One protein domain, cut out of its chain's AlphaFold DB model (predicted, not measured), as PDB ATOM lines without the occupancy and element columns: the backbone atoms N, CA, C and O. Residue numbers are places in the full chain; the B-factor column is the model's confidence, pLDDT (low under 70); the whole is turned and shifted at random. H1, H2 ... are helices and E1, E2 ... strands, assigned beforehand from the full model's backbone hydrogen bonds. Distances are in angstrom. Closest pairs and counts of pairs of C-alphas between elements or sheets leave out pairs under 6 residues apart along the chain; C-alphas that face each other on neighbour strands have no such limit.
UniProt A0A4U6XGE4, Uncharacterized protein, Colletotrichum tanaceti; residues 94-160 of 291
ATOM      1  N   GLY A  94     120.404 231.425 199.704       67.31
ATOM      2  CA  GLY A  94     119.142 231.463 198.967       67.31
ATOM      3  C   GLY A  94     119.352 231.908 197.518       67.31
ATOM      4  O   GLY A  94     120.073 232.880 197.275       67.31
ATOM      5  N   ARG A  95     118.720 231.195 196.579       70.44
ATOM      6  CA  ARG A  95     118.866 231.291 195.110       70.44
ATOM      7  C   ARG A  95     120.187 230.807 194.506       70.44
ATOM      8  O   ARG A  95     120.262 230.696 193.287       70.44
ATOM      9  N   PHE A  96     121.226 230.527 195.301       79.56
ATOM     10  CA  PHE A  96     122.475 229.999 194.741       79.56
ATOM     11  C   PHE A  96     122.235 228.618 194.137       79.56
ATOM     12  O   PHE A  96     122.490 228.417 192.958       79.56
ATOM     13  N   PHE A  97     121.699 227.692 194.934       79.81
ATOM     14  CA  PHE A  97     121.520 226.314 194.495       79.81
ATOM     15  C   PHE A  97     120.380 226.149 193.488       79.81
ATOM     16  O   PHE A  97     120.583 225.467 192.495       79.81
ATOM     17  N   SER A  98     119.242 226.832 193.655       73.31
ATOM     18  CA  SER A  98     118.162 226.800 192.653       73.31
ATOM     19  C   SER A  98     118.536 227.463 191.318       73.31
ATOM     20  O   SER A  98     117.865 227.255 190.313       73.31
ATOM     21  N   GLY A  99     119.640 228.218 191.269       76.50
ATOM     22  CA  GLY A  99     120.237 228.710 190.026       76.50
ATOM     23  C   GLY A  99     121.188 227.724 189.331       76.50
ATOM     24  O   GLY A  99     121.707 228.049 188.263       76.50
ATOM     25  N   LEU A 100     121.458 226.553 189.916       81.06
ATOM     26  CA  LEU A 100     122.376 225.550 189.374       81.06
ATOM     27  C   LEU A 100     121.606 224.369 188.781       81.06
ATOM     28  O   LEU A 100     120.719 223.803 189.412       81.06
ATOM     29  N   GLN A 101     122.010 223.938 187.585       80.00
ATOM     30  CA  GLN A 101     121.539 222.673 187.027       80.00
ATOM     31  C   GLN A 101     121.923 221.515 187.959       80.00
ATOM     32  O   GLN A 101     123.067 221.436 188.417       80.00
ATOM     33  N   GLY A 102     120.978 220.607 188.202       83.00
ATOM     34  CA  GLY A 102     121.182 219.440 189.057       83.00
ATOM     35  C   GLY A 102     120.862 219.652 190.532       83.00
ATOM     36  O   GLY A 102     121.210 218.805 191.354       83.00
ATOM     37  N   PHE A 103     120.217 220.768 190.863       85.44
ATOM     38  CA  PHE A 103     119.578 220.998 192.148       85.44
ATOM     39  C   PHE A 103     118.096 221.293 191.946       85.44
ATOM     40  O   PHE A 103     117.718 222.019 191.027       85.44
ATOM     41  N   GLU A 104     117.275 220.762 192.840       84.69
ATOM     42  CA  GLU A 104     115.836 220.977 192.882       84.69
ATOM     43  C   GLU A 104     115.436 221.521 194.249       84.69
ATOM     44  O   GLU A 104     115.963 221.114 195.288       84.69
ATOM     45  N   GLU A 105     114.515 222.474 194.233       82.94
ATOM     46  CA  GLU A 105     113.894 223.030 195.427       82.94
ATOM     47  C   GLU A 105     112.687 222.160 195.781       82.94
ATOM     48  O   GLU A 105     111.836 221.885 194.935       82.94
ATOM     49  N   VAL A 106     112.663 221.667 197.016       84.75
ATOM     50  CA  VAL A 106     111.610 220.801 197.536       84.75
ATOM     51  C   VAL A 106     110.924 221.541 198.675       84.75
ATOM     52  O   VAL A 106     111.532 221.794 199.719       84.75
ATOM     53  N   ASP A 107     109.652 221.863 198.462       79.38
ATOM     54  CA  ASP A 107     108.773 222.409 199.491       79.38
ATOM     55  C   ASP A 107     108.339 221.305 200.453       79.38
ATOM     56  O   ASP A 107     107.918 220.230 200.018       79.38
ATOM     57  N   ALA A 108     108.438 221.580 201.757       80.75
ATOM     58  CA  ALA A 108     108.048 220.666 202.835       80.75
ATOM     59  C   ALA A 108     108.519 219.211 202.609       80.75
ATOM     60  O   ALA A 108     107.701 218.288 202.535       80.75
ATOM     61  N   PRO A 109     109.838 218.978 202.459       85.06
ATOM     62  CA  PRO A 109     110.357 217.638 202.231       85.06
ATOM     63  C   PRO A 109     110.025 216.708 203.397       85.06
ATOM     64  O   PRO A 109     109.888 217.129 204.544       85.06
ATOM     65  N   SER A 110     109.975 215.411 203.118       85.38
ATOM     66  CA  SER A 110     109.813 214.413 204.170       85.38
ATOM     67  C   SER A 110     111.011 214.411 205.131       85.38
ATOM     68  O   SER A 110     112.158 214.643 204.750       85.38
ATOM     69  N   TRP A 111     110.748 214.132 206.409       83.75
ATOM     70  CA  TRP A 111     111.765 214.112 207.466       83.75
ATOM     71  C   TRP A 111     112.890 213.081 207.239       83.75
ATOM     72  O   TRP A 111     113.965 213.205 207.827       83.75
ATOM     73  N   ASP A 112     112.669 212.081 206.386       87.06
ATOM     74  CA  ASP A 112     113.617 211.007 206.063       87.06
ATOM     75  C   ASP A 112     114.872 211.479 205.313       87.06
ATOM     76  O   ASP A 112     115.915 210.827 205.407       87.06
ATOM     77  N   ILE A 113     114.817 212.623 204.623       85.62
ATOM     78  CA  ILE A 113     115.991 213.178 203.932       85.62
ATOM     79  C   ILE A 113     116.953 213.912 204.883       85.62
ATOM     80  O   ILE A 113     118.081 214.239 204.501       85.62
ATOM     81  N   PHE A 114     116.539 214.168 206.131       84.88
ATOM     82  CA  PHE A 114     117.344 214.871 207.127       84.88
ATOM     83  C   PHE A 114     118.128 213.907 208.017       84.88
ATOM     84  O   PHE A 114     117.684 212.827 208.402       84.88
ATOM     85  N   ARG A 115     119.328 214.331 208.419       83.44
ATOM     86  CA  ARG A 115     120.171 213.552 209.329       83.44
ATOM     87  C   ARG A 115     119.744 213.804 210.773       83.44
ATOM     88  O   ARG A 115     120.086 214.834 211.344       83.44
ATOM     89  N   SER A 116     119.059 212.840 211.381       77.56
ATOM     90  CA  SER A 116     118.516 212.934 212.749       77.56
ATOM     91  C   SER A 116     119.552 213.197 213.851       77.56
ATOM     92  O   SER A 116     119.194 213.679 214.921       77.56
ATOM     93  N   TYR A 117     120.836 212.913 213.606       76.19
ATOM     94  CA  TYR A 117     121.915 213.220 214.550       76.19
ATOM     95  C   TYR A 117     122.309 214.708 214.569       76.19
ATOM     96  O   TYR A 117     123.062 215.122 215.451       76.19
ATOM     97  N   VAL A 118     121.857 215.512 213.595       75.88
ATOM     98  CA  VAL A 118     122.050 216.968 213.615       75.88
ATOM     99  C   VAL A 118     121.183 217.530 214.747       75.88
ATOM    100  O   VAL A 118     119.966 217.334 214.710       75.88
ATOM    101  N   PRO A 119     121.769 218.215 215.752       71.69
ATOM    102  CA  PRO A 119     121.038 218.638 216.949       71.69
ATOM    103  C   PRO A 119     119.763 219.437 216.653       71.69
ATOM    104  O   PRO A 119     118.736 219.202 217.287       71.69
ATOM    105  N   ASP A 120     119.810 220.311 215.646       74.50
ATOM    106  CA  ASP A 120     118.677 221.153 215.258       74.50
ATOM    107  C   ASP A 120     117.529 220.328 214.654       74.50
ATOM    108  O   ASP A 120     116.370 220.530 215.004       74.50
ATOM    109  N   VAL A 121     117.838 219.321 213.825       78.62
ATOM    110  CA  VAL A 121     116.838 218.415 213.225       78.62
ATOM    111  C   VAL A 121     116.085 217.656 214.318       78.62
ATOM    112  O   VAL A 121     114.859 217.596 214.305       78.62
ATOM    113  N   ALA A 122     116.805 217.125 215.309       75.31
ATOM    114  CA  ALA A 122     116.189 216.420 216.432       75.31
ATOM    115  C   ALA A 122     115.292 217.333 217.286       75.31
ATOM    116  O   ALA A 122     114.294 216.865 217.839       75.31
ATOM    117  N   ALA A 123     115.641 218.615 217.415       76.69
ATOM    118  CA  ALA A 123     114.812 219.598 218.102       76.69
ATOM    119  C   ALA A 123     113.530 219.907 217.309       76.69
ATOM    120  O   ALA A 123     112.450 219.875 217.896       76.69
ATOM    121  N   PHE A 124     113.630 220.114 215.992       79.44
ATOM    122  CA  PHE A 124     112.478 220.427 215.139       79.44
ATOM    123  C   PHE A 124     111.458 219.284 215.050       79.44
ATOM    124  O   PHE A 124     110.257 219.536 215.165       79.44
ATOM    125  N   VAL A 125     111.928 218.035 214.949       76.19
ATOM    126  CA  VAL A 125     111.068 216.837 214.981       76.19
ATOM    127  C   VAL A 125     110.306 216.741 216.306       76.19
ATOM    128  O   VAL A 125     109.125 216.412 216.324       76.19
ATOM    129  N   LYS A 126     110.955 217.052 217.437       77.88
ATOM    130  CA  LYS A 126     110.305 217.023 218.762       77.88
ATOM    131  C   LYS A 126     109.262 218.121 218.946       77.88
ATOM    132  O   LYS A 126     108.359 217.949 219.759       77.88
ATOM    133  N   SER A 127     109.410 219.243 218.247       79.25
ATOM    134  CA  SER A 127     108.468 220.365 218.292       79.25
ATOM    135  C   SER A 127     107.331 220.266 217.271       79.25
ATOM    136  O   SER A 127     106.587 221.233 217.147       79.25
ATOM    137  N   ASP A 128     107.214 219.146 216.545       77.56
ATOM    138  CA  ASP A 128     106.204 218.926 215.495       77.56
ATOM    139  C   ASP A 128     106.189 220.044 214.437       77.56
ATOM    140  O   ASP A 128     105.148 220.487 213.958       77.56
ATOM    141  N   HIS A 129     107.376 220.571 214.120       79.19
ATOM    142  CA  HIS A 129     107.514 221.571 213.068       79.19
ATOM    143  C   HIS A 129     107.464 220.870 211.708       79.19
ATOM    144  O   HIS A 129     107.995 219.773 211.566       79.19
ATOM    145  N   GLU A 130     106.878 221.489 210.689       78.06
ATOM    146  CA  GLU A 130     107.049 220.992 209.323       78.06
ATOM    147  C   GLU A 130     108.437 221.406 208.799       78.06
ATOM    148  O   GLU A 130     108.901 222.515 209.100       78.06
ATOM    149  N   PRO A 131     109.140 220.544 208.041       79.31
ATOM    150  CA  PRO A 131     110.378 220.930 207.380       79.31
ATOM    151  C   PRO A 131     110.163 222.132 206.463       79.31
ATOM    152  O   PRO A 131     109.218 222.174 205.680       79.31
ATOM    153  N   GLY A 132     111.066 223.106 206.543       75.25
ATOM    154  CA  GLY A 132     111.086 224.213 205.590       75.25
ATOM    155  C   GLY A 132     111.589 223.782 204.210       75.25
ATOM    156  O   GLY A 132     112.175 222.706 204.052       75.25
ATOM    157  N   GLU A 133     111.404 224.667 203.227       78.06
ATOM    158  CA  GLU A 133     112.007 224.586 201.888       78.06
ATOM    159  C   GLU A 133     113.464 224.102 201.966       78.06
ATOM    160  O   GLU A 133     114.276 224.612 202.750       78.06
ATOM    161  N   SER A 134     113.791 223.082 201.173       83.62
ATOM    162  CA  SER A 134     115.120 222.473 201.133       83.62
ATOM    163  C   SER A 134     115.597 222.300 199.701       83.62
ATOM    164  O   SER A 134     114.811 222.057 198.794       83.62
ATOM    165  N   ILE A 135     116.911 222.374 199.500       82.81
ATOM    166  CA  ILE A 135     117.517 222.163 198.187       82.81
ATOM    167  C   ILE A 135     118.141 220.768 198.126       82.81
ATOM    168  O   ILE A 135     119.044 220.449 198.906       82.81
ATOM    169  N   VAL A 136     117.682 219.949 197.181       87.12
ATOM    170  CA  VAL A 136     118.155 218.584 196.944       87.12
ATOM    171  C   VAL A 136     119.002 218.550 195.678       87.12
ATOM    172  O   VAL A 136     118.610 219.032 194.626       87.12
ATOM    173  N   CYS A 137     120.191 217.964 195.776       87.19
ATOM    174  CA  CYS A 137     121.030 217.677 194.619       87.19
ATOM    175  C   CYS A 137     120.467 216.459 193.867       87.19
ATOM    176  O   CYS A 137     120.518 215.350 194.403       87.19
ATOM    177  N   THR A 138     119.969 216.646 192.645       86.38
ATOM    178  CA  THR A 138     119.348 215.590 191.823       86.38
ATOM    179  C   THR A 138     120.254 215.044 190.718       86.38
ATOM    180  O   THR A 138     120.020 213.937 190.238       86.38
ATOM    181  N   ASP A 139     121.354 215.733 190.393       84.69
ATOM    182  CA  ASP A 139     122.355 215.276 189.418       84.69
ATOM    183  C   ASP A 139     123.788 215.253 189.974       84.69
ATOM    184  O   ASP A 139     124.065 215.572 191.129       84.69
ATOM    185  N   LYS A 140     124.746 214.805 189.153       78.38
ATOM    186  CA  LYS A 140     126.133 214.572 189.579       78.38
ATOM    187  C   LYS A 140     126.855 215.857 189.994       78.38
ATOM    188  O   LYS A 140     127.454 216.542 189.170       78.38
ATOM    189  N   ILE A 141     126.988 216.048 191.300       69.19
ATOM    190  CA  ILE A 141     128.082 216.812 191.907       69.19
ATOM    191  C   ILE A 141     129.229 215.845 192.189       69.19
ATOM    192  O   ILE A 141     129.047 214.827 192.860       69.19
ATOM    193  N   LYS A 142     130.430 216.132 191.680       57.16
ATOM    194  CA  LYS A 142     131.580 215.235 191.848       57.16
ATOM    195  C   LYS A 142     132.603 215.817 192.819       57.16
ATOM    196  O   LYS A 142     133.424 216.647 192.452       57.16
ATOM    197  N   HIS A 143     132.584 215.304 194.047       49.56
ATOM    198  CA  HIS A 143     133.704 215.375 194.981       49.56
ATOM    199  C   HIS A 143     134.425 214.019 194.966       49.56
ATOM    200  O   HIS A 143     133.811 212.988 195.235       49.56
ATOM    201  N   THR A 144     135.724 213.979 194.666       43.78
ATOM    202  CA  THR A 144     136.498 212.730 194.484       43.78
ATOM    203  C   THR A 144     136.949 212.081 195.805       43.78
ATOM    204  O   THR A 144     137.987 211.429 195.858       43.78
ATOM    205  N   GLY A 145     136.143 212.242 196.863       48.75
ATOM    206  CA  GLY A 145     136.336 211.645 198.191       48.75
ATOM    207  C   GLY A 145     136.906 212.583 199.265       48.75
ATOM    208  O   GLY A 145     137.793 213.389 199.007       48.75
ATOM    209  N   ILE A 146     136.400 212.456 200.497       60.84
ATOM    210  CA  ILE A 146     137.045 212.975 201.712       60.84
ATOM    211  C   ILE A 146     137.828 211.803 202.306       60.84
ATOM    212  O   ILE A 146     137.285 210.993 203.050       60.84
ATOM    213  N   ALA A 147     139.105 211.687 201.951       57.25
ATOM    214  CA  ALA A 147     139.945 210.559 202.360       57.25
ATOM    215  C   ALA A 147     140.305 210.540 203.862       57.25
ATOM    216  O   ALA A 147     140.976 209.612 204.292       57.25
ATOM    217  N   LYS A 148     139.919 211.565 204.646       57.84
ATOM    218  CA  LYS A 148     140.412 211.782 206.023       57.84
ATOM    219  C   LYS A 148     139.335 212.025 207.087       57.84
ATOM    220  O   LYS A 148     139.626 212.594 208.139       57.84
ATOM    221  N   LEU A 149     138.076 211.679 206.809       65.88
ATOM    222  CA  LEU A 149     136.974 211.974 207.736       65.88
ATOM    223  C   LEU A 149     137.153 211.244 209.077       65.88
ATOM    224  O   LEU A 149     136.997 211.853 210.129       65.88
ATOM    225  N   ARG A 150     137.576 209.975 209.037       74.62
ATOM    226  CA  ARG A 150     137.814 209.150 210.230       74.62
ATOM    227  C   ARG A 150     138.948 209.704 211.097       74.62
ATOM    228  O   ARG A 150     138.836 209.758 212.316       74.62
ATOM    229  N   GLU A 151     140.044 210.119 210.474       76.75
ATOM    230  CA  GLU A 151     141.203 210.712 211.143       76.75
ATOM    231  C   GLU A 151     140.855 212.074 211.745       76.75
ATOM    232  O   GLU A 151     141.316 212.402 212.837       76.75
ATOM    233  N   TRP A 152     140.013 212.854 211.063       71.62
ATOM    234  CA  TRP A 152     139.501 214.119 211.581       71.62
ATOM    235  C   TRP A 152     138.564 213.917 212.778       71.62
ATOM    236  O   TRP A 152     138.687 214.636 213.767       71.62
ATOM    237  N   GLU A 153     137.669 212.927 212.734       74.19
ATOM    238  CA  GLU A 153     136.783 212.585 213.855       74.19
ATOM    239  C   GLU A 153     137.574 212.108 215.079       74.19
ATOM    240  O   GLU A 153     137.302 212.549 216.196       74.19
ATOM    241  N   PHE A 154     138.602 211.280 214.863       78.81
ATOM    242  CA  PHE A 154     139.516 210.844 215.918       78.81
ATOM    243  C   PHE A 154     140.331 212.008 216.498       78.81
ATOM    244  O   PHE A 154     140.507 212.103 217.710       78.81
ATOM    245  N   LEU A 155     140.801 212.939 215.667       70.94
ATOM    246  CA  LEU A 155     141.460 214.151 216.154       70.94
ATOM    247  C   LEU A 155     140.487 214.999 216.989       70.94
ATOM    248  O   LEU A 155     140.822 215.412 218.097       70.94
ATOM    249  N   LYS A 156     139.261 215.206 216.495       67.50
ATOM    250  CA  LYS A 156     138.214 215.980 217.174       67.50
ATOM    251  C   LYS A 156     137.860 215.401 218.544       67.50
ATOM    252  O   LYS A 156     137.670 216.178 219.474       67.50
ATOM    253  N   SER A 157     137.798 214.075 218.697       76.88
ATOM    254  CA  SER A 157     137.471 213.437 219.983       76.88
ATOM    255  C   SER A 157     138.537 213.623 221.065       76.88
ATOM    256  O   SER A 157     138.266 213.345 222.227       76.88
ATOM    257  N   ASN A 158     139.741 214.067 220.694       75.19
ATOM    258  CA  ASN A 158     140.861 214.281 221.609       75.19
ATOM    259  C   ASN A 158     141.152 215.768 221.874       75.19
ATOM    260  O   ASN A 158     142.062 216.085 222.638       75.19
ATOM    261  N   MET A 159     140.398 216.687 221.261       58.75
ATOM    262  CA  MET A 159     140.558 218.123 221.484       58.75
ATOM    263  C   MET A 159     139.609 218.610 222.592       58.75
ATOM    264  O   MET A 159     138.453 218.182 222.636       58.75
ATOM    265  N   PRO A 160     140.046 219.527 223.475       61.66
ATOM    266  CA  PRO A 160     139.151 220.181 224.430       61.66
ATOM    267  C   PRO A 160     138.029 220.946 223.696       61.66
ATOM    268  O   PRO A 160     138.200 221.296 222.524       61.66
TER     269      PRO A 160
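AT A GLANCE: This is residues 94 to 160 of the 291 residues of an uncharacterized protein of Colletotrichum tanaceti (UniProt A0A4U6XGE4). With little regular structure, the printed part is a wide loop of chain closed by a small two-stranded ladder, E1 and E2, with H1 far round the loop and a free arm, residues 142 to 160, of which 149 to 156 belong to H2. Its 67 residues run E1, H1, E2, H2, a mixed class with only 24 residues in named elements; the sheet, E1 - E2, is antiparallel. It is only just loose, close to extended, with a radius of gyration of the C-alphas of 15.9 A and spans of 40 by 35 by 20 A.

HOW THE PARTS SIT: From Gly 94, go on to E1, residues 103 to 106, and its antiparallel neighbour E2, residues 134 to 137, at 148 degrees; N 104 and O 136 are 2.8 A apart, within hydrogen-bond range. H1, residues 119 to 126, is apart from H2, residues 149 to 156; in both, every O i to N i+4 pair is within range.

IN THESE COORDINATES: Find C-alpha 103 at (119.578, 220.998, 192.148), where E1 begins; H1 spans 11.0 A, H2 10.3 A, E2 10.0 A and E1 9.6 A. H2 ends at C-alpha 156, (138.214, 215.980, 217.174).

THE WHOLE: The farthest C-alphas, Gln 101 and Pro 160, are 41.4 A apart. The printed part has no cut; E1 to H1 and E2 to H2 are long links. Look for pLDDT under 70 at residues 94, 141 to 149, 156 and 159 to 160.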